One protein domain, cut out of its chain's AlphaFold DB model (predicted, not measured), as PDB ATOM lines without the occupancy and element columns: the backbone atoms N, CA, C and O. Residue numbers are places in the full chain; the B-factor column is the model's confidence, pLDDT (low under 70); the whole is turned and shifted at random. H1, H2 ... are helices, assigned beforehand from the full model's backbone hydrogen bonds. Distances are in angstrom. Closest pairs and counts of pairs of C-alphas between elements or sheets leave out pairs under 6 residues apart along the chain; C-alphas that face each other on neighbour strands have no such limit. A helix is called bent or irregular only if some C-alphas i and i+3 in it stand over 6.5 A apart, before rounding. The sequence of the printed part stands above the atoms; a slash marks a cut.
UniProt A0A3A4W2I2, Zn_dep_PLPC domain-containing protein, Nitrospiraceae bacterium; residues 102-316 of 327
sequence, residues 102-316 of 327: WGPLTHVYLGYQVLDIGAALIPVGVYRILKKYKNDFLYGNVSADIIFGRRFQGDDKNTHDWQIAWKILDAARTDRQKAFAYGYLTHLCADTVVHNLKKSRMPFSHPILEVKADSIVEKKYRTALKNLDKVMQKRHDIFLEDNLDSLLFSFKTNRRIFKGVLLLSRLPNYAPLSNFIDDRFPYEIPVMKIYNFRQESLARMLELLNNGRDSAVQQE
ATOM      1  N   TRP A 102      30.402  35.079 -27.217       81.12
ATOM      2  CA  TRP A 102      28.947  34.885 -27.245       81.12
ATOM      3  C   TRP A 102      28.199  35.919 -26.386       81.12
ATOM      4  O   TRP A 102      28.673  36.399 -25.364       81.12
ATOM      5  N   GLY A 103      26.962  36.241 -26.773       81.94
ATOM      6  CA  GLY A 103      26.092  37.040 -25.915       81.94
ATOM      7  C   GLY A 103      25.714  36.293 -24.622       81.94
ATOM      8  O   GLY A 103      25.693  35.052 -24.580       81.94
ATOM      9  N   PRO A 104      25.346  37.016 -23.546       84.25
ATOM     10  CA  PRO A 104      25.068  36.418 -22.243       84.25
ATOM     11  C   PRO A 104      23.889  35.437 -22.266       84.25
ATOM     12  O   PRO A 104      23.838  34.527 -21.437       84.25
ATOM     13  N   LEU A 105      22.918  35.582 -23.182       88.00
ATOM     14  CA  LEU A 105      21.828  34.605 -23.288       88.00
ATOM     15  C   LEU A 105      22.304  33.297 -23.920       88.00
ATOM     16  O   LEU A 105      21.865  32.231 -23.483       88.00
ATOM     17  N   THR A 106      23.199  33.362 -24.905       91.25
ATOM     18  CA  THR A 106      23.793  32.174 -25.523       91.25
ATOM     19  C   THR A 106      24.653  31.398 -24.523       91.25
ATOM     20  O   THR A 106      24.526  30.177 -24.458       91.25
ATOM     21  N   HIS A 107      25.419  32.072 -23.663       93.25
ATOM     22  CA  HIS A 107      26.139  31.424 -22.558       93.25
ATOM     23  C   HIS A 107      25.204  30.691 -21.588       93.25
ATOM     24  O   HIS A 107      25.397  29.511 -21.294       93.25
ATOM     25  N   VAL A 108      24.114  31.337 -21.155       93.44
ATOM     26  CA  VAL A 108      23.117  30.672 -20.298       93.44
ATOM     27  C   VAL A 108      22.507  29.466 -21.003       93.44
ATOM     28  O   VAL A 108      22.383  28.412 -20.383       93.44
ATOM     29  N   TYR A 109      22.146  29.594 -22.282       95.25
ATOM     30  CA  TYR A 109      21.655  28.475 -23.086       95.25
ATOM     31  C   TYR A 109      22.642  27.300 -23.072       95.25
ATOM     32  O   TYR A 109      22.260  26.198 -22.683       95.25
ATOM     33  N   LEU A 110      23.912  27.541 -23.413       96.62
ATOM     34  CA  LEU A 110      24.956  26.515 -23.440       96.62
ATOM     35  C   LEU A 110      25.173  25.880 -22.059       96.62
ATOM     36  O   LEU A 110      25.272  24.659 -21.951       96.62
ATOM     37  N   GLY A 111      25.161  26.679 -20.990       96.50
ATOM     38  CA  GLY A 111      25.229  26.174 -19.620       96.50
ATOM     39  C   GLY A 111      24.069  25.230 -19.283       96.50
ATOM     40  O   GLY A 111      24.277  24.171 -18.694       96.50
ATOM     41  N   TYR A 112      22.843  25.551 -19.701       97.06
ATOM     42  CA  TYR A 112      21.724  24.619 -19.555       97.06
ATOM     43  C   TYR A 112      21.921  23.340 -20.373       97.06
ATOM     44  O   TYR A 112      21.650  22.270 -19.846       97.06
ATOM     45  N   GLN A 113      22.440  23.417 -21.603       96.94
ATOM     46  CA  GLN A 113      22.713  22.212 -22.399       96.94
ATOM     47  C   GLN A 113      23.707  21.269 -21.704       96.94
ATOM     48  O   GLN A 113      23.477  20.063 -21.665       96.94
ATOM     49  N   VAL A 114      24.752  21.808 -21.066       96.88
ATOM     50  CA  VAL A 114      25.675  21.019 -20.228       96.88
ATOM     51  C   VAL A 114      24.938  20.329 -19.072       96.88
ATOM     52  O   VAL A 114      25.153  19.144 -18.811       96.88
ATOM     53  N   LEU A 115      24.045  21.042 -18.378       96.44
ATOM     54  CA  LEU A 115      23.260  20.479 -17.271       96.44
ATOM     55  C   LEU A 115      22.256  19.406 -17.729       96.44
ATOM     56  O   LEU A 115      22.039  18.438 -16.993       96.44
ATOM     57  N   ASP A 116      21.660  19.590 -18.910       94.88
ATOM     58  CA  ASP A 116      20.635  18.716 -19.487       94.88
ATOM     59  C   ASP A 116      21.236  17.399 -20.004       94.88
ATOM     60  O   ASP A 116      20.688  16.333 -19.732       94.88
ATOM     61  N   ILE A 117      22.399  17.451 -20.671       91.50
ATOM     62  CA  ILE A 117      23.177  16.258 -21.062       91.50
ATOM     63  C   ILE A 117      23.576  15.443 -19.827       91.50
ATOM     64  O   ILE A 117      23.457  14.216 -19.778       91.50
ATOM     65  N   GLY A 118      24.062  16.154 -18.814       87.94
ATOM     66  CA  GLY A 118      24.374  15.623 -17.506       87.94
ATOM     67  C   GLY A 118      25.395  14.485 -17.465       87.94
ATOM     68  O   GLY A 118      26.418  14.526 -18.142       87.94
ATOM     69  N   ALA A 119      25.143  13.485 -16.613       85.94
ATOM     70  CA  ALA A 119      26.106  12.424 -16.294       85.94
ATOM     71  C   ALA A 119      26.450  11.490 -17.468       85.94
ATOM     72  O   ALA A 119      27.373  10.695 -17.340       85.94
ATOM     73  N   ALA A 120      25.716  11.558 -18.584       89.44
ATOM     74  CA  ALA A 120      25.983  10.721 -19.748       89.44
ATOM     75  C   ALA A 120      27.313  11.077 -20.434       89.44
ATOM     76  O   ALA A 120      27.973  10.189 -20.961       89.44
ATOM     77  N   LEU A 121      27.706  12.358 -20.417       91.56
ATOM     78  CA  LEU A 121      28.904  12.859 -21.108       91.56
ATOM     79  C   LEU A 121      29.807  13.717 -20.210       91.56
ATOM     80  O   LEU A 121      30.707  14.381 -20.713       91.56
ATOM     81  N   ILE A 122      29.558  13.763 -18.898       93.31
ATOM     82  CA  ILE A 122      30.331  14.559 -17.933       93.31
ATOM     83  C   ILE A 122      30.723  13.652 -16.765       93.31
ATOM     84  O   ILE A 122      29.861  12.908 -16.281       93.31
ATOM     85  N   PRO A 123      31.958  13.749 -16.230       95.44
ATOM     86  CA  PRO A 123      32.355  12.967 -15.068       95.44
ATOM     87  C   PRO A 123      31.367  13.142 -13.910       95.44
ATOM     88  O   PRO A 123      31.035  14.262 -13.511       95.44
ATOM     89  N   VAL A 124      30.910  12.027 -13.333       95.25
ATOM     90  CA  VAL A 124      29.819  12.006 -12.338       95.25
ATOM     91  C   VAL A 124      30.093  12.937 -11.152       95.25
ATOM     92  O   VAL A 124      29.184  13.615 -10.665       95.25
ATOM     93  N   GLY A 125      31.351  13.015 -10.702       95.19
ATOM     94  CA  GLY A 125      31.766  13.911  -9.621       95.19
ATOM     95  C   GLY A 125      31.545  15.389  -9.951       95.19
ATOM     96  O   GLY A 125      30.988  16.122  -9.130       95.19
ATOM     97  N   VAL A 126      31.910  15.804 -11.167       96.56
ATOM     98  CA  VAL A 126      31.698  17.166 -11.675       96.56
ATOM     99  C   VAL A 126      30.204  17.423 -11.836       96.56
ATOM    100  O   VAL A 126      29.679  18.366 -11.243       96.56
ATOM    101  N   TYR A 127      29.486  16.543 -12.540       97.19
ATOM    102  CA  TYR A 127      28.054  16.714 -12.781       97.19
ATOM    103  C   TYR A 127      27.246  16.848 -11.485       97.19
ATOM    104  O   TYR A 127      26.352  17.690 -11.396       97.19
ATOM    105  N   ARG A 128      27.579  16.077 -10.442       97.25
ATOM    106  CA  ARG A 128      26.920  16.175  -9.131       97.25
ATOM    107  C   ARG A 128      27.044  17.576  -8.528       97.25
ATOM    108  O   ARG A 128      26.064  18.088  -7.985       97.25
ATOM    109  N   ILE A 129      28.220  18.195  -8.636       98.00
ATOM    110  CA  ILE A 129      28.464  19.569  -8.181       98.00
ATOM    111  C   ILE A 129      27.642  20.550  -9.024       98.00
ATOM    112  O   ILE A 129      26.898  21.354  -8.459       98.00
ATOM    113  N   LEU A 130      27.714  20.439 -10.357       97.88
ATOM    114  CA  LEU A 130      26.996  21.331 -11.275       97.88
ATOM    115  C   LEU A 130      25.481  21.269 -11.055       97.88
ATOM    116  O   LEU A 130      24.832  22.302 -10.916       97.88
ATOM    117  N   LYS A 131      24.913  20.065 -10.945       96.94
ATOM    118  CA  LYS A 131      23.475  19.859 -10.729       96.94
ATOM    119  C   LYS A 131      23.012  20.416  -9.385       96.94
ATOM    120  O   LYS A 131      21.978  21.081  -9.320       96.94
ATOM    121  N   LYS A 132      23.772  20.170  -8.309       97.88
ATOM    122  CA  LYS A 132      23.442  20.648  -6.956       97.88
ATOM    123  C   LYS A 132      23.523  22.173  -6.850       97.88
ATOM    124  O   LYS A 132      22.688  22.783  -6.185       97.88
ATOM    125  N   TYR A 133      24.492  22.788  -7.525       98.12
ATOM    126  CA  TYR A 133      24.766  24.226  -7.482       98.12
ATOM    127  C   TYR A 133      24.568  24.889  -8.851       98.12
ATOM    128  O   TYR A 133      25.362  25.721  -9.285       98.12
ATOM    129  N   LYS A 134      23.464  24.539  -9.527       97.38
ATOM    130  CA  LYS A 134      23.184  24.964 -10.909       97.38
ATOM    131  C   LYS A 134      23.239  26.478 -11.113       97.38
ATOM    132  O   LYS A 134      23.755  26.940 -12.119       97.38
ATOM    133  N   ASN A 135      22.728  27.262 -10.162       96.94
ATOM    134  CA  ASN A 135      22.696  28.717 -10.302       96.94
ATOM    135  C   ASN A 135      24.097  29.319 -10.130       96.94
ATOM    136  O   ASN A 135      24.407  30.298 -10.796       96.94
ATOM    137  N   ASP A 136      24.929  28.733  -9.261       97.94
ATOM    138  CA  ASP A 136      26.328  29.123  -9.088       97.94
ATOM    139  C   ASP A 136      27.115  28.841 -10.387       97.94
ATOM    140  O   ASP A 136      27.818  29.722 -10.879       97.94
ATOM    141  N   PHE A 137      26.905  27.671 -11.003       98.00
ATOM    142  CA  PHE A 137      27.467  27.318 -12.316       98.00
ATOM    143  C   PHE A 137      27.010  28.253 -13.442       98.00
ATOM    144  O   PHE A 137      27.841  28.808 -14.157       98.00
ATOM    145  N   LEU A 138      25.699  28.484 -13.579       96.44
ATOM    146  CA  LEU A 138      25.160  29.384 -14.603       96.44
ATOM    147  C   LEU A 138      25.650  30.823 -14.417       96.44
ATOM    148  O   LEU A 138      25.848  31.520 -15.406       96.44
ATOM    149  N   TYR A 139      25.856  31.268 -13.171       94.94
ATOM    150  CA  TYR A 139      26.447  32.578 -12.915       94.94
ATOM    151  C   TYR A 139      27.910  32.630 -13.354       94.94
ATOM    152  O   TYR A 139      28.292  33.561 -14.054       94.94
ATOM    153  N   GLY A 140      28.697  31.605 -13.022       94.81
ATOM    154  CA  GLY A 140      30.066  31.456 -13.517       94.81
ATOM    155  C   GLY A 140      30.149  31.555 -15.037       94.81
ATOM    156  O   GLY A 140      30.955  32.325 -15.556       94.81
ATOM    157  N   ASN A 141      29.238  30.869 -15.733       94.44
ATOM    158  CA  ASN A 141      29.166  30.811 -17.196       94.44
ATOM    159  C   ASN A 141      28.861  32.161 -17.872       94.44
ATOM    160  O   ASN A 141      29.125  32.325 -19.053       94.44
ATOM    161  N   VAL A 142      28.353  33.154 -17.140       89.50
ATOM    162  CA  VAL A 142      28.178  34.522 -17.664       89.50
ATOM    163  C   VAL A 142      29.131  35.534 -17.037       89.50
ATOM    164  O   VAL A 142      29.172  36.677 -17.469       89.50
ATOM    165  N   SER A 143      29.862  35.154 -15.987       85.88
ATOM    166  CA  SER A 143      30.581  36.100 -15.128       85.88
ATOM    167  C   SER A 143      31.852  36.683 -15.738       85.88
ATOM    168  O   SER A 143      32.227  37.792 -15.360       85.88
ATOM    169  N   ALA A 144      32.495  35.995 -16.685       79.19
ATOM    170  CA  ALA A 144      33.704  36.498 -17.337       79.19
ATOM    171  C   ALA A 144      33.443  37.812 -18.105       79.19
ATOM    172  O   ALA A 144      34.251  38.738 -18.004       79.19
ATOM    173  N   ASP A 145      32.260  37.951 -18.713       73.94
ATOM    174  CA  ASP A 145      31.776  39.191 -19.344       73.94
ATOM    175  C   ASP A 145      31.350  40.280 -18.353       73.94
ATOM    176  O   ASP A 145      31.363  41.475 -18.659       73.94
ATOM    177  N   ILE A 146      30.927  39.890 -17.144       65.94
ATOM    178  CA  ILE A 146      30.507  40.841 -16.098       65.94
ATOM    179  C   ILE A 146      31.706  41.657 -15.624       65.94
ATOM    180  O   ILE A 146      31.559  42.796 -15.170       65.94
ATOM    181  N   ILE A 147      32.892  41.067 -15.706       61.72
ATOM    182  CA  ILE A 147      34.097  41.558 -15.075       61.72
ATOM    183  C   ILE A 147      35.003  42.171 -16.141       61.72
ATOM    184  O   ILE A 147      35.774  41.495 -16.814       61.72
ATOM    185  N   PHE A 148      34.961  43.495 -16.253       54.56
ATOM    186  CA  PHE A 148      35.946  44.241 -17.028       54.56
ATOM    187  C   PHE A 148      37.295  44.277 -16.287       54.56
ATOM    188  O   PHE A 148      37.428  44.859 -15.200       54.56
ATOM    189  N   GLY A 149      38.311  43.650 -16.876       51.12
ATOM    190  CA  GLY A 149      39.688  43.740 -16.396       51.12
ATOM    191  C   GLY A 149      40.347  45.089 -16.721       51.12
ATOM    192  O   GLY A 149      39.988  45.742 -17.703       51.12
ATOM    193  N   ARG A 150      41.338  45.512 -15.923       50.34
ATOM    194  CA  ARG A 150      42.217  46.666 -16.182       50.34
ATOM    195  C   ARG A 150      43.132  46.364 -17.371       50.34
ATOM    196  O   ARG A 150      44.310  46.066 -17.215       50.34
ATOM    197  N   ARG A 151      42.591  46.508 -18.577       44.53
ATOM    198  CA  ARG A 151      43.267  46.221 -19.855       44.53
ATOM    199  C   ARG A 151      44.435  47.165 -20.209       44.53
ATOM    200  O   ARG A 151      45.062  46.996 -21.243       44.53
ATOM    201  N   PHE A 152      44.752  48.145 -19.361       42.81
ATOM    202  CA  PHE A 152      45.838  49.110 -19.587       42.81
ATOM    203  C   PHE A 152      47.153  48.756 -18.859       42.81
ATOM    204  O   PHE A 152      48.047  49.592 -18.803       42.81
ATOM    205  N   GLN A 153      47.286  47.552 -18.283       41.84
ATOM    206  CA  GLN A 153      48.480  47.133 -17.520       41.84
ATOM    207  C   GLN A 153      49.223  45.919 -18.120       41.84
ATOM    208  O   GLN A 153      49.702  45.065 -17.376       41.84
ATOM    209  N   GLY A 154      49.344  45.864 -19.450       44.28
ATOM    210  CA  GLY A 154      50.081  44.817 -20.173       44.28
ATOM    211  C   GLY A 154      49.199  43.682 -20.708       44.28
ATOM    212  O   GLY A 154      48.059  43.509 -20.273       44.28
ATOM    213  N   ASP A 155      49.736  42.930 -21.672       47.00
ATOM    214  CA  ASP A 155      49.028  41.899 -22.450       47.00
ATOM    215  C   ASP A 155      48.579  40.669 -21.623       47.00
ATOM    216  O   ASP A 155      47.740  39.896 -22.081       47.00
ATOM    217  N   ASP A 156      49.050  40.531 -20.377       48.25
ATOM    218  CA  ASP A 156      48.877  39.336 -19.528       48.25
ATOM    219  C   ASP A 156      47.712  39.417 -18.519       48.25
ATOM    220  O   ASP A 156      47.593  38.591 -17.615       48.25
ATOM    221  N   LYS A 157      46.852  40.442 -18.610       52.97
ATOM    222  CA  LYS A 157      45.839  40.745 -17.578       52.97
ATOM    223  C   LYS A 157      44.416  40.878 -18.129       52.97
ATOM    224  O   LYS A 157      43.746  41.891 -17.914       52.97
ATOM    225  N   ASN A 158      43.937  39.857 -18.841       67.69
ATOM    226  CA  ASN A 158      42.557  39.783 -19.337       67.69
ATOM    227  C   ASN A 158      41.783  38.663 -18.635       67.69
ATOM    228  O   ASN A 158      42.303  37.571 -18.500       67.69
ATOM    229  N   THR A 159      40.531  38.905 -18.245       72.44
ATOM    230  CA  THR A 159      39.632  37.901 -17.655       72.44
ATOM    231  C   THR A 159      39.416  36.667 -18.539       72.44
ATOM    232  O   THR A 159      39.165  35.581 -18.031       72.44
ATOM    233  N   HIS A 160      39.597  36.791 -19.851       82.44
ATOM    234  CA  HIS A 160      39.470  35.694 -20.812       82.44
ATOM    235  C   HIS A 160      40.817  34.990 -21.048       82.44
ATOM    236  O   HIS A 160      41.314  34.920 -22.176       82.44
ATOM    237  N   ASP A 161      41.416  34.494 -19.963       84.81
ATOM    238  CA  ASP A 161      42.669  33.730 -19.958       84.81
ATOM    239  C   ASP A 161      42.499  32.415 -19.177       84.81
ATOM    240  O   ASP A 161      41.910  32.373 -18.089       84.81
ATOM    241  N   TRP A 162      43.036  31.324 -19.731       90.69
ATOM    242  CA  TRP A 162      42.963  29.994 -19.126       90.69
ATOM    243  C   TRP A 162      43.618  29.928 -17.745       90.69
ATOM    244  O   TRP A 162      43.071  29.298 -16.842       90.69
ATOM    245  N   GLN A 163      44.762  30.586 -17.545       88.75
ATOM    246  CA  GLN A 163      45.469  30.599 -16.264       88.75
ATOM    247  C   GLN A 163      44.605  31.219 -15.165       88.75
ATOM    248  O   GLN A 163      44.587  30.717 -14.042       88.75
ATOM    249  N   ILE A 164      43.843  32.265 -15.494       86.81
ATOM    250  CA  ILE A 164      42.899  32.891 -14.563       86.81
ATOM    251  C   ILE A 164      41.762  31.934 -14.227       86.81
ATOM    252  O   ILE A 164      41.477  31.724 -13.049       86.81
ATOM    253  N   ALA A 165      41.135  31.323 -15.232       91.56
ATOM    254  CA  ALA A 165      40.026  30.402 -15.006       91.56
ATOM    255  C   ALA A 165      40.439  29.199 -14.143       91.56
ATOM    256  O   ALA A 165      39.731  28.828 -13.203       91.56
ATOM    257  N   TRP A 166      41.626  28.645 -14.393       94.62
ATOM    258  CA  TRP A 166      42.184  27.579 -13.569       94.62
ATOM    259  C   TRP A 166      42.549  28.049 -12.161       94.62
ATOM    260  O   TRP A 166      42.230  27.353 -11.203       94.62
ATOM    261  N   LYS A 167      43.124  29.247 -12.002       92.50
ATOM    262  CA  LYS A 167      43.390  29.832 -10.679       92.50
ATOM    263  C   LYS A 167      42.106  29.965  -9.854       92.50
ATOM    264  O   LYS A 167      42.118  29.682  -8.659       92.50
ATOM    265  N   ILE A 168      40.998  30.369 -10.480       93.25
ATOM    266  CA  ILE A 168      39.682  30.447  -9.826       93.25
ATOM    267  C   ILE A 168      39.228  29.053  -9.372       93.25
ATOM    268  O   ILE A 168      38.735  28.910  -8.252       93.25
ATOM    269  N   LEU A 169      39.401  28.018 -10.205       96.62
ATOM    270  CA  LEU A 169      39.054  26.647  -9.824       96.62
ATOM    271  C   LEU A 169      39.936  26.120  -8.685       96.62
ATOM    272  O   LEU A 169      39.407  25.561  -7.727       96.62
ATOM    273  N   ASP A 170      41.247  26.340  -8.752       96.31
ATOM    274  CA  ASP A 170      42.211  25.884  -7.744       96.31
ATOM    275  C   ASP A 170      41.994  26.585  -6.388       96.31
ATOM    276  O   ASP A 170      42.177  25.987  -5.327       96.31
ATOM    277  N   ALA A 171      41.533  27.839  -6.402       95.75
ATOM    278  CA  ALA A 171      41.184  28.592  -5.199       95.75
ATOM    279  C   ALA A 171      39.832  28.187  -4.576       95.75
ATOM    280  O   ALA A 171      39.513  28.607  -3.456       95.75
ATOM    281  N   ALA A 172      39.007  27.401  -5.275       97.31
ATOM    282  CA  ALA A 172      37.665  27.055  -4.827       97.31
ATOM    283  C   ALA A 172      37.688  26.086  -3.630       97.31
ATOM    284  O   ALA A 172      38.022  24.907  -3.747       97.31
ATOM    285  N   ARG A 173      37.224  26.559  -2.468       96.81
ATOM    286  CA  ARG A 173      37.183  25.781  -1.213       96.81
ATOM    287  C   ARG A 173      35.855  25.070  -0.974       96.81
ATOM    288  O   ARG A 173      35.766  24.182  -0.133       96.81
ATOM    289  N   THR A 174      34.811  25.466  -1.692       97.94
ATOM    290  CA  THR A 174      33.457  24.916  -1.547       97.94
ATOM    291  C   THR A 174      32.932  24.405  -2.878       97.94
ATOM    292  O   THR A 174      33.274  24.939  -3.932       97.94
ATOM    293  N   ASP A 175      32.020  23.434  -2.850       98.31
ATOM    294  CA  ASP A 175      31.376  22.942  -4.074       98.31
ATOM    295  C   ASP A 175      30.605  24.045  -4.824       98.31
ATOM    296  O   ASP A 175      30.514  24.006  -6.046       98.31
ATOM    297  N   ARG A 176      30.109  25.075  -4.120       98.19
ATOM    298  CA  ARG A 176      29.514  26.270  -4.750       98.19
ATOM    299  C   ARG A 176      30.531  27.039  -5.586       98.19
ATOM    300  O   ARG A 176      30.229  27.410  -6.714       98.19
ATOM    301  N   GLN A 177      31.716  27.284  -5.031       98.12
ATOM    302  CA  GLN A 177      32.802  27.959  -5.747       98.12
ATOM    303  C   GLN A 177      33.324  27.094  -6.893       98.12
ATOM    304  O   GLN A 177      33.583  27.620  -7.965       98.12
ATOM    305  N   LYS A 178      33.402  25.769  -6.711       98.38
ATOM    306  CA  LYS A 178      33.769  24.845  -7.794       98.38
ATOM    307  C   LYS A 178      32.755  24.894  -8.931       98.38
ATOM    308  O   LYS A 178      33.148  25.014 -10.081       98.38
ATOM    309  N   ALA A 179      31.456  24.859  -8.621       98.50
ATOM    310  CA  ALA A 179      30.402  25.000  -9.625       98.50
ATOM    311  C   ALA A 179      30.540  26.317 -10.399       98.50
ATOM    312  O   ALA A 179      30.516  26.310 -11.625       98.50
ATOM    313  N   PHE A 180      30.748  27.423  -9.684       97.88
ATOM    314  CA  PHE A 180      31.013  28.727 -10.281       97.88
ATOM    315  C   PHE A 180      32.259  28.717 -11.185       97.88
ATOM    316  O   PHE A 180      32.187  29.158 -12.328       97.88
ATOM    317  N   ALA A 181      33.374  28.153 -10.723       97.62
ATOM    318  CA  ALA A 181      34.617  28.070 -11.483       97.62
ATOM    319  C   ALA A 181      34.486  27.199 -12.746       97.62
ATOM    320  O   ALA A 181      34.963  27.589 -13.807       97.62
ATOM    321  N   TYR A 182      33.773  26.069 -12.678       98.25
ATOM    322  CA  TYR A 182      33.420  25.290 -13.872       98.25
ATOM    323  C   TYR A 182      32.558  26.103 -14.839       98.25
ATOM    324  O   TYR A 182      32.757  26.038 -16.049       98.25
ATOM    325  N   GLY A 183      31.632  26.910 -14.317       97.50
ATOM    326  CA  GLY A 183      30.876  27.871 -15.113       97.50
ATOM    327  C   GLY A 183      31.812  28.796 -15.881       97.50
ATOM    328  O   GLY A 183      31.735  28.860 -17.104       97.50
ATOM    329  N   TYR A 184      32.748  29.426 -15.173       95.56
ATOM    330  CA  TYR A 184      33.752  30.316 -15.752       95.56
ATOM    331  C   TYR A 184      34.586  29.618 -16.836       95.56
ATOM    332  O   TYR A 184      34.698  30.108 -17.950       95.56
ATOM    333  N   LEU A 185      35.114  28.427 -16.565       96.62
ATOM    334  CA  LEU A 185      35.882  27.645 -17.541       96.62
ATOM    335  C   LEU A 185      35.082  27.320 -18.811       96.62
ATOM    336  O   LEU A 185      35.578  27.450 -19.929       96.62
ATOM    337  N   THR A 186      33.824  26.915 -18.647       96.81
ATOM    338  CA  THR A 186      32.957  26.577 -19.782       96.81
ATOM    339  C   THR A 186      32.526  27.801 -20.600       96.81
ATOM    340  O   THR A 186      32.280  27.662 -21.795       96.81
ATOM    341  N   HIS A 187      32.504  28.999 -20.006       94.44
ATOM    342  CA  HIS A 187      32.370  30.256 -20.748       94.44
ATOM    343  C   HIS A 187      33.523  30.424 -21.745       94.44
ATOM    344  O   HIS A 187      33.284  30.535 -22.945       94.44
ATOM    345  N   LEU A 188      34.768  30.327 -21.261       93.12
ATOM    346  CA  LEU A 188      35.973  30.468 -22.088       93.12
ATOM    347  C   LEU A 188      36.013  29.426 -23.219       93.12
ATOM    348  O   LEU A 188      36.416  29.738 -24.338       93.12
ATOM    349  N   CYS A 189      35.552  28.198 -22.952       94.12
ATOM    350  CA  CYS A 189      35.424  27.159 -23.977       94.12
ATOM    351  C   CYS A 189      34.494  27.590 -25.109       94.12
ATOM    352  O   CYS A 189      34.839  27.433 -26.280       94.12
ATOM    353  N   ALA A 190      33.320  28.126 -24.771       93.00
ATOM    354  CA  ALA A 190      32.348  28.554 -25.767       93.00
ATOM    355  C   ALA A 190      32.913  29.675 -26.652       93.00
ATOM    356  O   ALA A 190      32.767  29.629 -27.877       93.00
ATOM    357  N   ASP A 191      33.623  30.607 -26.030       88.88
ATOM    358  CA  ASP A 191      34.237  31.770 -26.660       88.88
ATOM    359  C   ASP A 191      35.350  31.425 -27.644       88.88
ATOM    360  O   ASP A 191      35.446  32.047 -28.708       88.88
ATOM    361  N   THR A 192      36.120  30.362 -27.387       88.81
ATOM    362  CA  THR A 192      37.142  29.899 -28.341       88.81
ATOM    363  C   THR A 192      36.573  29.657 -29.745       88.81
ATOM    364  O   THR A 192      37.287  29.844 -30.726       88.81
ATOM    365  N   VAL A 193      35.289  29.305 -29.872       88.12
ATOM    366  CA  VAL A 193      34.642  29.073 -31.170       88.12
ATOM    367  C   VAL A 193      34.439  30.379 -31.926       88.12
ATOM    368  O   VAL A 193      34.877  30.495 -33.070       88.12
ATOM    369  N   VAL A 194      33.793  31.369 -31.301       79.00
ATOM    370  CA  VAL A 194      33.422  32.633 -31.963       79.00
ATOM    371  C   VAL A 194      34.652  33.492 -32.231       79.00
ATOM    372  O   VAL A 194      34.781  34.070 -33.316       79.00
ATOM    373  N   HIS A 195      35.601  33.515 -31.295       73.25
ATOM    374  CA  HIS A 195      36.812  34.314 -31.425       73.25
ATOM    375  C   HIS A 195      37.819  33.752 -32.440       73.25
ATOM    376  O   HIS A 195      38.610  34.517 -33.003       73.25
ATOM    377  N   ASN A 196      37.812  32.439 -32.708       70.69
ATOM    378  CA  ASN A 196      38.702  31.828 -33.703       70.69
ATOM    379  C   ASN A 196      38.085  31.702 -35.103       70.69
ATOM    380  O   ASN A 196      38.769  31.242 -36.032       70.69
ATOM    381  N   LEU A 197      36.851  32.184 -35.306       72.69
ATOM    382  CA  LEU A 197      36.286  32.327 -36.647       72.69
ATOM    383  C   LEU A 197      37.210  33.194 -37.516       72.69
ATOM    384  O   LEU A 197      37.802  34.181 -37.072       72.69
ATOM    385  N   LYS A 198      37.366  32.812 -38.789       64.62
ATOM    386  CA  LYS A 198      38.138  33.617 -39.746       64.62
ATOM    387  C   LYS A 198      37.535  35.021 -39.794       64.62
ATOM    388  O   LYS A 198      36.341  35.147 -40.056       64.62
ATOM    389  N   LYS A 199      38.371  36.051 -39.593       60.66
ATOM    390  CA  LYS A 199      37.958  37.458 -39.703       60.66
ATOM    391  C   LYS A 199      37.185  37.659 -41.005       60.66
ATOM    392  O   LYS A 199      37.734  37.465 -42.091       60.66
ATOM    393  N   SER A 200      35.917  38.033 -40.879       56.12
ATOM    394  CA  SER A 200      35.136  38.500 -42.019       56.12
ATOM    395  C   SER A 200      35.726  39.815 -42.527       56.12
ATOM    396  O   SER A 200      36.271  40.603 -41.754       56.12
ATOM    397  N   ARG A 201      35.604  40.070 -43.834       55.97
ATOM    398  CA  ARG A 201      35.974  41.364 -44.433       55.97
ATOM    399  C   ARG A 201      35.014  42.492 -44.028       55.97
ATOM    400  O   ARG A 201      35.343  43.653 -44.230       55.97
ATOM    401  N   MET A 202      33.853  42.153 -43.461       56.09
ATOM    402  CA  MET A 202      32.832  43.116 -43.047       56.09
ATOM    403  C   MET A 202      33.062  43.604 -41.607       56.09
ATOM    404  O   MET A 202      33.230  42.766 -40.704       56.09
ATOM    405  N   PRO A 203      33.028  44.930 -41.364       56.38
ATOM    406  CA  PRO A 203      33.051  45.469 -40.009       56.38
ATOM    407  C   PRO A 203      31.808  44.990 -39.240       56.38
ATOM    408  O   PRO A 203      30.756  44.785 -39.835       56.38
ATOM    409  N   PHE A 204      31.935  44.782 -37.927       61.94
ATOM    410  CA  PHE A 204      30.841  44.382 -37.017       61.94
ATOM    411  C   PHE A 204      30.213  42.988 -37.218       61.94
ATOM    412  O   PHE A 204      29.308  42.625 -36.476       61.94
ATOM    413  N   SER A 205      30.740  42.163 -38.125       65.12
ATOM    414  CA  SER A 205      30.260  40.784 -38.354       65.12
ATOM    415  C   SER A 205      30.141  39.912 -37.092       65.12
ATOM    416  O   SER A 205      29.242  39.081 -37.003       65.12
ATOM    417  N   HIS A 206      31.035  40.095 -36.117       68.44
ATOM    418  CA  HIS A 206      31.009  39.363 -34.849       68.44
ATOM    419  C   HIS A 206      29.945  39.901 -33.875       68.44
ATOM    420  O   HIS A 206      29.064  39.122 -33.531       68.44
ATOM    421  N   PRO A 207      29.901  41.206 -33.531       69.38
ATOM    422  CA  PRO A 207      28.793  41.762 -32.750       69.38
ATOM    423  C   PRO A 207      27.407  41.411 -33.304       69.38
ATOM    424  O   PRO A 207      26.467  41.154 -32.552       69.38
ATOM    425  N   ILE A 208      27.260  41.365 -34.631       70.44
ATOM    426  CA  ILE A 208      25.983  41.011 -35.248       70.44
ATOM    427  C   ILE A 208      25.665  39.517 -35.091       70.44
ATOM    428  O   ILE A 208      24.531  39.167 -34.752       70.44
ATOM    429  N   LEU A 209      26.657  38.635 -35.257       77.25
ATOM    430  CA  LEU A 209      26.516  37.209 -34.950       77.25
ATOM    431  C   LEU A 209      26.023  36.989 -33.516       77.25
ATOM    432  O   LEU A 209      25.135  36.171 -33.294       77.25
ATOM    433  N   GLU A 210      26.576  37.722 -32.557       76.00
ATOM    434  CA  GLU A 210      26.247  37.607 -31.135       76.00
ATOM    435  C   GLU A 210      24.810  38.036 -30.851       76.00
ATOM    436  O   GLU A 210      24.052  37.305 -30.212       76.00
ATOM    437  N   VAL A 211      24.403  39.187 -31.393       74.25
ATOM    438  CA  VAL A 211      23.027  39.688 -31.277       74.25
ATOM    439  C   VAL A 211      22.039  38.716 -31.921       74.25
ATOM    440  O   VAL A 211      20.986  38.440 -31.340       74.25
ATOM    441  N   LYS A 212      22.375  38.168 -33.094       78.38
ATOM    442  CA  LYS A 212      21.550  37.180 -33.801       78.38
ATOM    443  C   LYS A 212      21.502  35.840 -33.068       78.38
ATOM    444  O   LYS A 212      20.478  35.168 -33.067       78.38
ATOM    445  N   ALA A 213      22.578  35.444 -32.402       83.12
ATOM    446  CA  ALA A 213      22.566  34.263 -31.559       83.12
ATOM    447  C   ALA A 213      21.653  34.479 -30.348       83.12
ATOM    448  O   ALA A 213      20.736  33.693 -30.113       83.12
ATOM    449  N   ASP A 214      21.813  35.575 -29.615       83.75
ATOM    450  CA  ASP A 214      20.971  35.870 -28.455       83.75
ATOM    451  C   ASP A 214      19.488  36.067 -28.822       83.75
ATOM    452  O   ASP A 214      18.615  35.753 -28.007       83.75
ATOM    453  N   SER A 215      19.180  36.522 -30.046       78.94
ATOM    454  CA  SER A 215      17.798  36.684 -30.525       78.94
ATOM    455  C   SER A 215      17.054  35.357 -30.695       78.94
ATOM    456  O   SER A 215      15.849  35.314 -30.443       78.94
ATOM    457  N   ILE A 216      17.757  34.280 -31.068       83.75
ATOM    458  CA  ILE A 216      17.171  32.945 -31.275       83.75
ATOM    459  C   ILE A 216      17.111  32.100 -29.989       83.75
ATOM    460  O   ILE A 216      16.627  30.970 -30.018       83.75
ATOM    461  N   VAL A 217      17.618  32.602 -28.856       85.50
ATOM    462  CA  VAL A 217      17.537  31.902 -27.561       85.50
ATOM    463  C   VAL A 217      16.124  32.006 -26.980       85.50
ATOM    464  O   VAL A 217      15.561  33.093 -26.841       85.50
ATOM    465  N   GLU A 218      15.559  30.871 -26.556       86.56
ATOM    466  CA  GLU A 218      14.227  30.824 -25.950       86.56
ATOM    467  C   GLU A 218      14.099  31.704 -24.689       86.56
ATOM    468  O   GLU A 218      14.994  31.806 -23.844       86.56
ATOM    469  N   LYS A 219      12.897  32.258 -24.481       85.12
ATOM    470  CA  LYS A 219      12.568  33.137 -23.343       85.12
ATOM    471  C   LYS A 219      12.848  32.504 -21.970       85.12
ATOM    472  O   LYS A 219      13.111  33.236 -21.014       85.12
ATOM    473  N   LYS A 220      12.816  31.171 -21.851       89.56
ATOM    474  CA  LYS A 220      13.075  30.455 -20.587       89.56
ATOM    475  C   LYS A 220      14.478  30.733 -20.032       89.56
ATOM    476  O   LYS A 220      14.609  31.008 -18.840       89.56
ATOM    477  N   TYR A 221      15.498  30.791 -20.890       89.38
ATOM    478  CA  TYR A 221      16.885  31.073 -20.494       89.38
ATOM    479  C   TYR A 221      17.059  32.517 -20.022       89.38
ATOM    480  O   TYR A 221      17.724  32.790 -19.026       89.38
ATOM    481  N   ARG A 222      16.354  33.451 -20.664       84.00
ATOM    482  CA  ARG A 222      16.287  34.844 -20.215       84.00
ATOM    483  C   ARG A 222      15.668  34.966 -18.826       84.00
ATOM    484  O   ARG A 222      16.163  35.725 -17.994       84.00
ATOM    485  N   THR A 223      14.570  34.258 -18.576       87.50
ATOM    486  CA  THR A 223      13.932  34.234 -17.253       87.50
ATOM    487  C   THR A 223      14.874  33.635 -16.212       87.50
ATOM    488  O   THR A 223      15.021  34.208 -15.137       87.50
ATOM    489  N   ALA A 224      15.580  32.553 -16.549       88.81
ATOM    490  CA  ALA A 224      16.583  31.955 -15.675       88.81
ATOM    491  C   ALA A 224      17.699  32.943 -15.299       88.81
ATOM    492  O   ALA A 224      17.970  33.118 -14.113       88.81
ATOM    493  N   LEU A 225      18.278  33.648 -16.279       87.19
ATOM    494  CA  LEU A 225      19.312  34.660 -16.043       87.19
ATOM    495  C   LEU A 225      18.822  35.786 -15.119       87.19
ATOM    496  O   LEU A 225      19.520  36.200 -14.195       87.19
ATOM    497  N   LYS A 226      17.591  36.269 -15.334       85.12
ATOM    498  CA  LYS A 226      16.974  37.315 -14.497       85.12
ATOM    499  C   LYS A 226      16.728  36.862 -13.059       85.12
ATOM    500  O   LYS A 226      16.781  37.695 -12.155       85.12
ATOM    501  N   ASN A 227      16.451  35.575 -12.872       89.12
ATOM    502  CA  ASN A 227      16.090  34.985 -11.589       89.12
ATOM    503  C   ASN A 227      17.299  34.458 -10.804       89.12
ATOM    504  O   ASN A 227      17.112  33.891  -9.728       89.12
ATOM    505  N   LEU A 228      18.529  34.638 -11.303       89.31
ATOM    506  CA  LEU A 228      19.726  34.328 -10.527       89.31
ATOM    507  C   LEU A 228      19.721  35.118  -9.210       89.31
ATOM    508  O   LEU A 228      19.531  36.337  -9.191       89.31
ATOM    509  N   ASP A 229      19.957  34.414  -8.105       91.12
ATOM    510  CA  ASP A 229      19.936  34.996  -6.765       91.12
ATOM    511  C   ASP A 229      21.040  36.050  -6.585       91.12
ATOM    512  O   ASP A 229      22.215  35.803  -6.851       91.12
ATOM    513  N   LYS A 230      20.667  37.233  -6.086       87.38
ATOM    514  CA  LYS A 230      21.594  38.359  -5.905       87.38
ATOM    515  C   LYS A 230      22.593  38.124  -4.775       87.38
ATOM    516  O   LYS A 230      23.680  38.697  -4.823       87.38
ATOM    517  N   VAL A 231      22.225  37.348  -3.753       91.62
ATOM    518  CA  VAL A 231      23.124  37.041  -2.630       91.62
ATOM    519  C   VAL A 231      24.227  36.093  -3.096       91.62
ATOM    520  O   VAL A 231      25.397  36.331  -2.812       91.62
ATOM    521  N   MET A 232      23.865  35.067  -3.866       94.19
ATOM    522  CA  MET A 232      24.795  34.162  -4.537       94.19
ATOM    523  C   MET A 232      25.720  34.913  -5.497       94.19
ATOM    524  O   MET A 232      26.930  34.740  -5.385       94.19
ATOM    525  N   GLN A 233      25.183  35.802  -6.345       88.69
ATOM    526  CA  GLN A 233      26.006  36.644  -7.225       88.69
ATOM    527  C   GLN A 233      27.052  37.415  -6.420       88.69
ATOM    528  O   GLN A 233      28.242  37.251  -6.646       88.69
ATOM    529  N   LYS A 234      26.617  38.159  -5.391       86.69
ATOM    530  CA  LYS A 234      27.518  38.954  -4.543       86.69
ATOM    531  C   LYS A 234      28.604  38.102  -3.875       86.69
ATOM    532  O   LYS A 234      29.713  38.579  -3.681       86.69
ATOM    533  N   ARG A 235      28.294  36.862  -3.488       92.25
ATOM    534  CA  ARG A 235      29.275  35.953  -2.881       92.25
ATOM    535  C   ARG A 235      30.384  35.583  -3.864       92.25
ATOM    536  O   ARG A 235      31.545  35.581  -3.474       92.25
ATOM    537  N   HIS A 236      30.026  35.270  -5.107       92.50
ATOM    538  CA  HIS A 236      31.010  34.933  -6.139       92.50
ATOM    539  C   HIS A 236      31.758  36.156  -6.651       92.50
ATOM    540  O   HIS A 236      32.934  36.051  -6.959       92.50
ATOM    541  N   ASP A 237      31.108  37.317  -6.650       86.31
ATOM    542  CA  ASP A 237      31.754  38.597  -6.931       86.31
ATOM    543  C   ASP A 237      32.912  38.856  -5.954       86.31
ATOM    544  O   ASP A 237      34.025  39.126  -6.384       86.31
ATOM    545  N   ILE A 238      32.670  38.683  -4.647       86.50
ATOM    546  CA  ILE A 238      33.710  38.800  -3.609       86.50
ATOM    547  C   ILE A 238      34.795  37.737  -3.812       86.50
ATOM    548  O   ILE A 238      35.976  38.049  -3.792       86.50
ATOM    549  N   PHE A 239      34.403  36.487  -4.075       90.38
ATOM    550  CA  PHE A 239      35.362  35.413  -4.347       90.38
ATOM    551  C   PHE A 239      36.281  35.731  -5.538       90.38
ATOM    552  O   PHE A 239      37.465  35.407  -5.501       90.38
ATOM    553  N   LEU A 240      35.759  36.366  -6.584       86.94
ATOM    554  CA  LEU A 240      36.549  36.811  -7.727       86.94
ATOM    555  C   LEU A 240      37.459  37.983  -7.371       86.94
ATOM    556  O   LEU A 240      38.621  37.946  -7.752       86.94
ATOM    557  N   GLU A 241      36.958  38.990  -6.650       80.88
ATOM    558  CA  GLU A 241      37.771  40.109  -6.152       80.88
ATOM    559  C   GLU A 241      38.984  39.582  -5.366       80.88
ATOM    560  O   GLU A 241      40.121  39.819  -5.774       80.88
ATOM    561  N   ASP A 242      38.748  38.722  -4.371       84.00
ATOM    562  CA  ASP A 242      39.790  38.146  -3.508       84.00
ATOM    563  C   ASP A 242      40.871  37.369  -4.288       84.00
ATOM    564  O   ASP A 242      42.013  37.244  -3.843       84.00
ATOM    565  N   ASN A 243      40.530  36.815  -5.458       84.75
ATOM    566  CA  ASN A 243      41.447  36.001  -6.263       84.75
ATOM    567  C   ASN A 243      42.031  36.742  -7.477       84.75
ATOM    568  O   ASN A 243      43.019  36.274  -8.061       84.75
ATOM    569  N   LEU A 244      41.464  37.897  -7.845       77.19
ATOM    570  CA  LEU A 244      41.777  38.653  -9.062       77.19
ATOM    571  C   LEU A 244      42.072  40.142  -8.805       77.19
ATOM    572  O   LEU A 244      42.146  40.898  -9.769       77.19
ATOM    573  N   ASP A 245      42.277  40.579  -7.559       62.97
ATOM    574  CA  ASP A 245      42.420  41.987  -7.128       62.97
ATOM    575  C   ASP A 245      43.317  42.890  -8.012       62.97
ATOM    576  O   ASP A 245      43.047  44.082  -8.203       62.97
ATOM    577  N   SER A 246      44.366  42.332  -8.629       62.53
ATOM    578  CA  SER A 246      45.274  43.074  -9.525       62.53
ATOM    579  C   SER A 246      44.772  43.241 -10.969       62.53
ATOM    580  O   SER A 246      45.347  44.015 -11.737       62.53
ATOM    581  N   LEU A 247      43.714  42.522 -11.343       59.53
ATOM    582  CA  LEU A 247      43.203  42.395 -12.705       59.53
ATOM    583  C   LEU A 247      41.919  43.188 -12.929       59.53
ATOM    584  O   LEU A 247      41.628  43.515 -14.069       59.53
ATOM    585  N   LEU A 248      41.143  43.513 -11.891       59.81
ATOM    586  CA  LEU A 248      39.788  44.055 -12.063       59.81
ATOM    587  C   LEU A 248      39.750  45.580 -11.916       59.81
ATOM    588  O   LEU A 248      40.426  46.142 -11.050       59.81
ATOM    589  N   PHE A 249      38.952  46.276 -12.739       56.41
ATOM    590  CA  PHE A 249      38.488  47.627 -12.384       56.41
ATOM    591  C   PHE A 249      37.663  47.558 -11.093       56.41
ATOM    592  O   PHE A 249      37.230  46.478 -10.690       56.41
ATOM    593  N   SER A 250      37.401  48.702 -10.443       56.84
ATOM    594  CA  SER A 250      36.544  48.682  -9.254       56.84
ATOM    595  C   SER A 250      35.216  48.002  -9.599       56.84
ATOM    596  O   SER A 250      34.502  48.403 -10.523       56.84
ATOM    597  N   PHE A 251      34.893  46.935  -8.873       56.16
ATOM    598  CA  PHE A 251      33.799  46.025  -9.209       56.16
ATOM    599  C   PHE A 251      32.441  46.738  -9.355       56.16
ATOM    600  O   PHE A 251      31.590  46.381 -10.176       56.16
ATOM    601  N   LYS A 252      32.263  47.845  -8.621       56.41
ATOM    602  CA  LYS A 252      31.101  48.741  -8.725       56.41
ATOM    603  C   LYS A 252      30.892  49.297 -10.143       56.41
ATOM    604  O   LYS A 252      29.739  49.477 -10.537       56.41
ATOM    605  N   THR A 253      31.961  49.570 -10.888       55.38
ATOM    606  CA  THR A 253      31.915  50.099 -12.259       55.38
ATOM    607  C   THR A 253      31.552  48.997 -13.253       55.38
ATOM    608  O   THR A 253      30.598  49.157 -14.015       55.38
ATOM    609  N   ASN A 254      32.198  47.834 -13.151       59.97
ATOM    610  CA  ASN A 254      31.936  46.659 -13.993       59.97
ATOM    611  C   ASN A 254      30.475  46.207 -13.911       59.97
ATOM    612  O   ASN A 254      29.780  46.055 -14.917       59.97
ATOM    613  N   ARG A 255      29.943  46.145 -12.687       59.72
ATOM    614  CA  ARG A 255      28.551  45.761 -12.448       59.72
ATOM    615  C   ARG A 255      27.531  46.749 -13.025       59.72
ATOM    616  O   ARG A 255      26.393  46.357 -13.282       59.72
ATOM    617  N   ARG A 256      27.879  48.031 -13.202       57.41
ATOM    618  CA  ARG A 256      26.993  49.011 -13.861       57.41
ATOM    619  C   ARG A 256      26.951  48.789 -15.371       57.41
ATOM    620  O   ARG A 256      25.855  48.796 -15.924       57.41
ATOM    621  N   ILE A 257      28.102  48.532 -15.992       56.78
ATOM    622  CA  ILE A 257      28.215  48.250 -17.432       56.78
ATOM    623  C   ILE A 257      27.442  46.976 -17.776       56.78
ATOM    624  O   ILE A 257      26.550  47.007 -18.622       56.78
ATOM    625  N   PHE A 258      27.666  45.895 -17.027       61.62
ATOM    626  CA  PHE A 258      26.951  44.638 -17.242       61.62
ATOM    627  C   PHE A 258      25.435  44.769 -17.054       61.62
ATOM    628  O   PHE A 258      24.653  44.228 -17.833       61.62
ATOM    629  N   LYS A 259      24.977  45.535 -16.054       59.72
ATOM    630  CA  LYS A 259      23.543  45.832 -15.913       59.72
ATOM    631  C   LYS A 259      22.984  46.565 -17.132       59.72
ATOM    632  O   LYS A 259      21.822  46.338 -17.454       59.72
ATOM    633  N   GLY A 260      23.783  47.411 -17.781       54.66
ATOM    634  CA  GLY A 260      23.458  48.052 -19.055       54.66
ATOM    635  C   GLY A 260      23.302  47.042 -20.194       54.66
ATOM    636  O   GLY A 260      22.267  47.032 -20.852       54.66
ATOM    637  N   VAL A 261      24.257  46.123 -20.358       57.97
ATOM    638  CA  VAL A 261      24.183  45.042 -21.364       57.97
ATOM    639  C   VAL A 261      22.972  44.135 -21.113       57.97
ATOM    640  O   VAL A 261      22.158  43.912 -22.006       57.97
ATOM    641  N   LEU A 262      22.741  43.720 -19.863       59.25
ATOM    642  CA  LEU A 262      21.543  42.970 -19.477       59.25
ATOM    643  C   LEU A 262      20.237  43.739 -19.714       59.25
ATOM    644  O   LEU A 262      19.191  43.110 -19.873       59.25
ATOM    645  N   LEU A 263      20.246  45.077 -19.664       56.12
ATOM    646  CA  LEU A 263      19.075  45.897 -19.986       56.12
ATOM    647  C   LEU A 263      18.749  45.841 -21.481       56.12
ATOM    648  O   LEU A 263      17.569  45.806 -21.820       56.12
ATOM    649  N   LEU A 264      19.749  45.723 -22.354       53.00
ATOM    650  CA  LEU A 264      19.525  45.453 -23.776       53.00
ATOM    651  C   LEU A 264      18.915  44.055 -23.957       53.00
ATOM    652  O   LEU A 264      17.861  43.932 -24.579       53.00
ATOM    653  N   SER A 265      19.436  43.047 -23.241       50.00
ATOM    654  CA  SER A 265      18.855  41.689 -23.137       50.00
ATOM    655  C   SER A 265      17.438  41.634 -22.546       50.00
ATOM    656  O   SER A 265      16.784  40.585 -22.579       50.00
ATOM    657  N   ARG A 266      16.919  42.741 -21.991       50.12
ATOM    658  CA  ARG A 266      15.545  42.845 -21.465       50.12
ATOM    659  C   ARG A 266      14.525  43.306 -22.495       50.12
ATOM    660  O   ARG A 266      13.338  43.189 -22.179       50.12
ATOM    661  N   LEU A 267      14.933  43.770 -23.678       54.81
ATOM    662  CA  LEU A 267      13.988  44.180 -24.711       54.81
ATOM    663  C   LEU A 267      13.113  42.980 -25.129       54.81
ATOM    664  O   LEU A 267      13.628  41.890 -25.412       54.81
ATOM    665  N   PRO A 268      11.776  43.126 -25.073       45.78
ATOM    666  CA  PRO A 268      10.847  42.000 -25.141       45.78
ATOM    667  C   PRO A 268      10.891  41.278 -26.490       45.78
ATOM    668  O   PRO A 268      10.728  40.062 -26.504       45.78
ATOM    669  N   ASN A 269      11.213  41.991 -27.571       51.78
ATOM    670  CA  ASN A 269      11.222  41.467 -28.929       51.78
ATOM    671  C   ASN A 269      12.565  41.756 -29.597       51.78
ATOM    672  O   ASN A 269      12.852  42.894 -29.956       51.78
ATOM    673  N   TYR A 270      13.364  40.710 -29.784       57.28
ATOM    674  CA  TYR A 270      14.540  40.760 -30.647       57.28
ATOM    675  C   TYR A 270      14.194  40.483 -32.115       57.28
ATOM    676  O   TYR A 270      15.023  40.745 -32.972       57.28
ATOM    677  N   ALA A 271      12.979  40.011 -32.422       53.03
ATOM    678  CA  ALA A 271      12.542  39.764 -33.798       53.03
ATOM    679  C   ALA A 271      12.612  41.019 -34.696       53.03
ATOM    680  O   ALA A 271      13.166  40.907 -35.777       53.03
ATOM    681  N   PRO A 272      12.190  42.228 -34.267       54.94
ATOM    682  CA  PRO A 272      12.379  43.443 -35.063       54.94
ATOM    683  C   PRO A 272      13.851  43.773 -35.315       54.94
ATOM    684  O   PRO A 272      14.183  44.280 -36.376       54.94
ATOM    685  N   LEU A 273      14.733  43.477 -34.354       57.53
ATOM    686  CA  LEU A 273      16.170  43.721 -34.478       57.53
ATOM    687  C   LEU A 273      16.842  42.679 -35.380       57.53
ATOM    688  O   LEU A 273      17.652  43.044 -36.217       57.53
ATOM    689  N   SER A 274      16.480  41.404 -35.235       59.38
ATOM    690  CA  SER A 274      16.947  40.315 -36.096       59.38
ATOM    691  C   SER A 274      16.478  40.520 -37.530       59.38
ATOM    692  O   SER A 274      17.296  40.453 -38.431       59.38
ATOM    693  N   ASN A 275      15.201  40.858 -37.731       61.34
ATOM    694  CA  ASN A 275      14.652  41.153 -39.051       61.34
ATOM    695  C   ASN A 275      15.314  42.400 -39.647       61.34
ATOM    696  O   ASN A 275      15.719  42.372 -40.795       61.34
ATOM    697  N   PHE A 276      15.528  43.461 -38.858       63.25
ATOM    698  CA  PHE A 276      16.275  44.639 -39.314       63.25
ATOM    699  C   PHE A 276      17.711  44.297 -39.735       63.25
ATOM    700  O   PHE A 276      18.204  44.824 -40.731       63.25
ATOM    701  N   ILE A 277      18.384  43.421 -38.984       62.59
ATOM    702  CA  ILE A 277      19.717  42.920 -39.325       62.59
ATOM    703  C   ILE A 277      19.661  42.097 -40.614       62.59
ATOM    704  O   ILE A 277      20.436  42.368 -41.521       62.59
ATOM    705  N   ASP A 278      18.738  41.145 -40.728       64.50
ATOM    706  CA  ASP A 278      18.614  40.268 -41.893       64.50
ATOM    707  C   ASP A 278      18.226  41.055 -43.163       64.50
ATOM    708  O   ASP A 278      18.775  40.803 -44.234       64.50
ATOM    709  N   ASP A 279      17.367  42.072 -43.040       65.19
ATOM    710  CA  ASP A 279      16.955  42.958 -44.136       65.19
ATOM    711  C   ASP A 279      18.096  43.883 -44.590       65.19
ATOM    712  O   ASP A 279      18.240  44.179 -45.780       65.19
ATOM    713  N   ARG A 280      18.918  44.373 -43.650       64.12
ATOM    714  CA  ARG A 280      20.009  45.316 -43.946       64.12
ATOM    715  C   ARG A 280      21.327  44.622 -44.293       64.12
ATOM    716  O   ARG A 280      22.138  45.196 -45.022       64.12
ATOM    717  N   PHE A 281      21.522  43.404 -43.800       62.22
ATOM    718  CA  PHE A 281      22.737  42.608 -43.928       62.22
ATOM    719  C   PHE A 281      22.423  41.134 -44.295       62.22
ATOM    720  O   PHE A 281      22.824  40.205 -43.594       62.22
ATOM    721  N   PRO A 282      21.779  40.877 -45.450       53.91
ATOM    722  CA  PRO A 282      21.287  39.546 -45.845       53.91
ATOM    723  C   PRO A 282      22.381  38.486 -46.079       53.91
ATOM    724  O   PRO A 282      22.087  37.299 -46.215       53.91
ATOM    725  N   TYR A 283      23.656  38.887 -46.118       52.97
ATOM    726  CA  TYR A 283      24.807  37.988 -46.269       52.97
ATOM    727  C   TYR A 283      25.401  37.522 -44.929       52.97
ATOM    728  O   TYR A 283      26.436  36.847 -44.907       52.97
ATOM    729  N   GLU A 284      24.781  37.871 -43.802       60.81
ATOM    730  CA  GLU A 284      25.317  37.560 -42.483       60.81
ATOM    731  C   GLU A 284      24.890  36.181 -41.986       60.81
ATOM    732  O   GLU A 284      23.707  35.869 -41.853       60.81
ATOM    733  N   ILE A 285      25.924  35.362 -41.745       63.03
ATOM    734  CA  ILE A 285      25.958  34.038 -41.105       63.03
ATOM    735  C   ILE A 285      24.559  33.402 -40.979       63.03
ATOM    736  O   ILE A 285      23.815  33.727 -40.048       63.03
ATOM    737  N   PRO A 286      24.202  32.466 -41.885       66.56
ATOM    738  CA  PRO A 286      22.936  31.749 -41.812       66.56
ATOM    739  C   PRO A 286      22.694  31.189 -40.412       66.56
ATOM    740  O   PRO A 286      23.630  30.693 -39.785       66.56
ATOM    741  N   VAL A 287      21.443  31.196 -39.950       67.12
ATOM    742  CA  VAL A 287      21.066  30.677 -38.619       67.12
ATOM    743  C   VAL A 287      21.585  29.244 -38.411       67.12
ATOM    744  O   VAL A 287      22.075  28.910 -37.336       67.12
ATOM    745  N   MET A 288      21.614  28.430 -39.473       67.62
ATOM    746  CA  MET A 288      22.230  27.095 -39.464       67.62
ATOM    747  C   MET A 288      23.694  27.080 -39.008       67.62
ATOM    748  O   MET A 288      24.099  26.184 -38.273       67.62
ATOM    749  N   LYS A 289      24.496  28.083 -39.377       80.62
ATOM    750  CA  LYS A 289      25.874  28.202 -38.884       80.62
ATOM    751  C   LYS A 289      25.920  28.547 -37.397       80.62
ATOM    752  O   LYS A 289      26.808  28.057 -36.713       80.62
ATOM    753  N   ILE A 290      24.965  29.329 -36.887       83.44
ATOM    754  CA  ILE A 290      24.872  29.646 -35.451       83.44
ATOM    755  C   ILE A 290      24.621  28.369 -34.646       83.44
ATOM    756  O   ILE A 290      25.275  28.157 -33.627       83.44
ATOM    757  N   TYR A 291      23.732  27.489 -35.121       86.88
ATOM    758  CA  TYR A 291      23.537  26.179 -34.499       86.88
ATOM    759  C   TYR A 291      24.824  25.352 -34.512       86.88
ATOM    760  O   TYR A 291      25.218  24.854 -33.464       86.88
ATOM    761  N   ASN A 292      25.533  25.281 -35.644       87.94
ATOM    762  CA  ASN A 292      26.807  24.557 -35.717       87.94
ATOM    763  C   ASN A 292      27.846  25.108 -34.732       87.94
ATOM    764  O   ASN A 292      28.506  24.335 -34.045       87.94
ATOM    765  N   PHE A 293      27.964  26.433 -34.609       89.31
ATOM    766  CA  PHE A 293      28.879  27.046 -33.646       89.31
ATOM    767  C   PHE A 293      28.478  26.752 -32.200       89.31
ATOM    768  O   PHE A 293      29.348  26.491 -31.379       89.31
ATOM    769  N   ARG A 294      27.181  26.727 -31.878       92.00
ATOM    770  CA  ARG A 294      26.709  26.327 -30.544       92.00
ATOM    771  C   ARG A 294      27.010  24.868 -30.233       92.00
ATOM    772  O   ARG A 294      27.406  24.573 -29.109       92.00
ATOM    773  N   GLN A 295      26.836  23.977 -31.207       93.19
ATOM    774  CA  GLN A 295      27.176  22.564 -31.045       93.19
ATOM    775  C   GLN A 295      28.678  22.383 -30.819       93.19
ATOM    776  O   GLN A 295      29.065  21.653 -29.913       93.19
ATOM    777  N   GLU A 296      29.511  23.097 -31.576       93.62
ATOM    778  CA  GLU A 296      30.963  23.109 -31.382       93.62
ATOM    779  C   GLU A 296      31.345  23.670 -30.002       93.62
ATOM    780  O   GLU A 296      32.144  23.070 -29.284       93.62
ATOM    781  N   SER A 297      30.731  24.780 -29.576       95.12
ATOM    782  CA  SER A 297      30.951  25.353 -28.242       95.12
ATOM    783  C   SER A 297      30.595  24.351 -27.149       95.12
ATOM    784  O   SER A 297      31.374  24.156 -26.220       95.12
ATOM    785  N   LEU A 298      29.452  23.675 -27.275       96.12
ATOM    786  CA  LEU A 298      29.019  22.648 -26.335       96.12
ATOM    787  C   LEU A 298      29.984  21.456 -26.313       96.12
ATOM    788  O   LEU A 298      30.353  21.004 -25.232       96.12
ATOM    789  N   ALA A 299      30.434  20.977 -27.474       96.00
ATOM    790  CA  ALA A 299      31.401  19.885 -27.568       96.00
ATOM    791  C   ALA A 299      32.706  20.224 -26.832       96.00
ATOM    792  O   ALA A 299      33.186  19.426 -26.031       96.00
ATOM    793  N   ARG A 300      33.224  21.443 -27.019       95.81
ATOM    794  CA  ARG A 300      34.421  21.940 -26.323       95.81
ATOM    795  C   ARG A 300      34.218  22.081 -24.816       95.81
ATOM    796  O   ARG A 300      35.105  21.732 -24.047       95.81
ATOM    797  N   MET A 301      33.048  22.555 -24.379       97.25
ATOM    798  CA  MET A 301      32.710  22.609 -22.951       97.25
ATOM    799  C   MET A 301      32.735  21.211 -22.328       97.25
ATOM    800  O   MET A 301      33.303  21.034 -21.254       97.25
ATOM    801  N   LEU A 302      32.135  20.218 -22.989       96.81
ATOM    802  CA  LEU A 302      32.133  18.835 -22.507       96.81
ATOM    803  C   LEU A 302      33.543  18.242 -22.499       96.81
ATOM    804  O   LEU A 302      33.927  17.606 -21.523       96.81
ATOM    805  N   GLU A 303      34.320  18.470 -23.552       95.94
ATOM    806  CA  GLU A 303      35.698  17.992 -23.664       95.94
ATOM    807  C   GLU A 303      36.574  18.541 -22.525       95.94
ATOM    808  O   GLU A 303      37.230  17.759 -21.834       95.94
ATOM    809  N   LEU A 304      36.467  19.837 -22.209       97.00
ATOM    810  CA  LEU A 304      37.140  20.424 -21.046       97.00
ATOM    811  C   LEU A 304      36.670  19.815 -19.717       97.00
ATOM    812  O   LEU A 304      37.487  19.526 -18.845       97.00
ATOM    813  N   LEU A 305      35.366  19.596 -19.532       96.94
ATOM    814  CA  LEU A 305      34.862  18.998 -18.291       96.94
ATOM    815  C   LEU A 305      35.322  17.542 -18.097       96.94
ATOM    816  O   LEU A 305      35.370  17.089 -16.955       96.94
ATOM    817  N   ASN A 306      35.651  16.822 -19.176       96.69
ATOM    818  CA  ASN A 306      36.172  15.453 -19.113       96.69
ATOM    819  C   ASN A 306      37.691  15.413 -18.915       96.69
ATOM    820  O   ASN A 306      38.167  14.645 -18.081       96.69
ATOM    821  N   ASN A 307      38.434  16.240 -19.652       96.06
ATOM    822  CA  ASN A 307      39.895  16.151 -19.734       96.06
ATOM    823  C   ASN A 307      40.621  17.195 -18.873       96.06
ATOM    824  O   ASN A 307      41.838  17.149 -18.717       96.06
ATOM    825  N   GLY A 308      39.895  18.155 -18.297       95.25
ATOM    826  CA  GLY A 308      40.462  19.177 -17.428       95.25
ATOM    827  C   GLY A 308      41.574  19.973 -18.117       95.25
ATOM    828  O   GLY A 308      41.360  20.555 -19.177       95.25
ATOM    829  N   ARG A 309      42.765  19.995 -17.507       94.75
ATOM    830  CA  ARG A 309      43.961  20.689 -18.020       94.75
ATOM    831  C   ARG A 309      44.643  19.978 -19.194       94.75
ATOM    832  O   ARG A 309      45.506  20.591 -19.816       94.75
ATOM    833  N   ASP A 310      44.218  18.774 -19.556       93.75
ATOM    834  CA  ASP A 310      44.737  18.055 -20.729       93.75
ATOM    835  C   ASP A 310      43.855  18.255 -21.973       93.75
ATOM    836  O   ASP A 310      44.113  17.699 -23.039       93.75
ATOM    837  N   SER A 311      42.809  19.073 -21.845       93.50
ATOM    838  CA  SER A 311      41.845  19.338 -22.906       93.50
ATOM    839  C   SER A 311      42.453  20.082 -24.097       93.50
ATOM    840  O   SER A 311      43.177  21.073 -23.929       93.50
ATOM    841  N   ALA A 312      42.096  19.648 -25.309       90.56
ATOM    842  CA  ALA A 312      42.604  20.217 -26.558       90.56
ATOM    843  C   ALA A 312      42.187  21.684 -26.760       90.56
ATOM    844  O   ALA A 312      42.930  22.452 -27.376       90.56
ATOM    845  N   VAL A 313      41.042  22.108 -26.202       89.94
ATOM    846  CA  VAL A 313      40.543  23.490 -26.330       89.94
ATOM    847  C   VAL A 313      41.514  24.527 -25.759       89.94
ATOM    848  O   VAL A 313      41.523  25.675 -26.197       89.94
ATOM    849  N   GLN A 314      42.384  24.132 -24.828       88.81
ATOM    850  CA  GLN A 314      43.351  25.037 -24.207       88.81
ATOM    851  C   GLN A 314      44.479  25.472 -25.145       88.81
ATOM    852  O   GLN A 314      45.163  26.457 -24.866       88.81
ATOM    853  N   GLN A 315      44.668  24.771 -26.268       86.88
ATOM    854  CA  GLN A 315      45.592  25.191 -27.323       86.88
ATOM    855  C   GLN A 315      45.074  26.424 -28.078       86.88
ATOM    856  O   GLN A 315      45.846  27.142 -28.718       86.88
ATOM    857  N   GLU A 316      43.771  26.696 -27.994       85.50
ATOM    858  CA  GLU A 316      43.150  27.889 -28.543       85.50
ATOM    859  C   GLU A 316      43.000  28.954 -27.454       85.50
ATOM    860  O   GLU A 316      42.504  28.707 -26.355       85.50
TER     861      GLU A 316
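What this domain is: This is residues 102 to 316 of the 327 residues of the protein "Zn_dep_PLPC domain-containing protein" of Nitrospiraceae bacterium (UniProt A0A3A4W2I2). Helices are packed mostly crosswise into a rounded body: H5 runs through the middle, H1, H3 and H11 cross it, and H4 folds back along it as the other half of a helical hairpin. H2 packs on H5 and H1, H7 on H1, H9 on the last residues of H3, and H12 on H11, while H6 and H10 pair side by side, with H10 farthest from the mean of the C-alphas. The printed part has 215 residues with twelve named helices, H1 to H12 in order, and no named strand; the class is all helix. It is compact, with a radius of gyration of the C-alphas of 16.9 A and spans of 50 by 41 by 34 A.

Where its parts are: The longest helix, H11, residues 287 to 310, measures 32.2 A and ends at C-alpha 310 (44.737, 18.055, -20.729); it has a kink of 61 degrees near residue 304. H5 is residues 175 to 195, 30.1 A, and H1 is residues 104 to 120, 25.8 A, from C-alpha 104 at (25.068, 36.418, -22.243). The others are H2 124 to 132, H3 134 to 146, H4 162 to 170, H6 205 to 215, H7 219 to 226, H8 230 to 244, H9 251 to 264, H10 271 to 280 and H12 312 to 315. H1, H3 and H11 are irregular: C-alphas 116 and 119 are 8.9 A apart, 141 and 144 7.3 A, and 306 and 309 9.4 A.

How they stand to each other: H11 touches H5 at a steep tilt of 48 degrees, opposite ways, closest at C-alphas Ala 190 and Ser 297, 4.3 A. H5 touches H3, closest at C-alphas Asn 141 and Gly 183, 4.0 A. The hub, H1, touches six helices, among them H11, closest at C-alphas Leu 110 and Leu 298, 6.3 A. H4 and H5 form a hairpin at a shallow tilt of 13 degrees. H8 only just touches H3 and H4, each with 3 pairs of C-alphas within 8 A. H6 touches H10 at a shallow tilt of 30 degrees, closest at C-alphas Lys 212 and Ser 274, 6.0 A. Every O i to N i+4 pair is within hydrogen-bond range in H2, H4, H6, H7, H8 and H10, against 11 of 13 in H1, 6 of 9 in H3, 15 of 17 in H5, 9 of 10 in H9 and 18 of 20 in H11; H12 is too short for one.

The domain as a whole: The C-alphas farthest apart, Arg 173 and Asp 279, are 50.5 A apart. The printed part has no cut; H3 to H4, residues 147 to 161, is a long link. Mean pLDDT of the printed part is 80.3, under 70 at residues 146 to 158, 198 to 207 and 245 to 288.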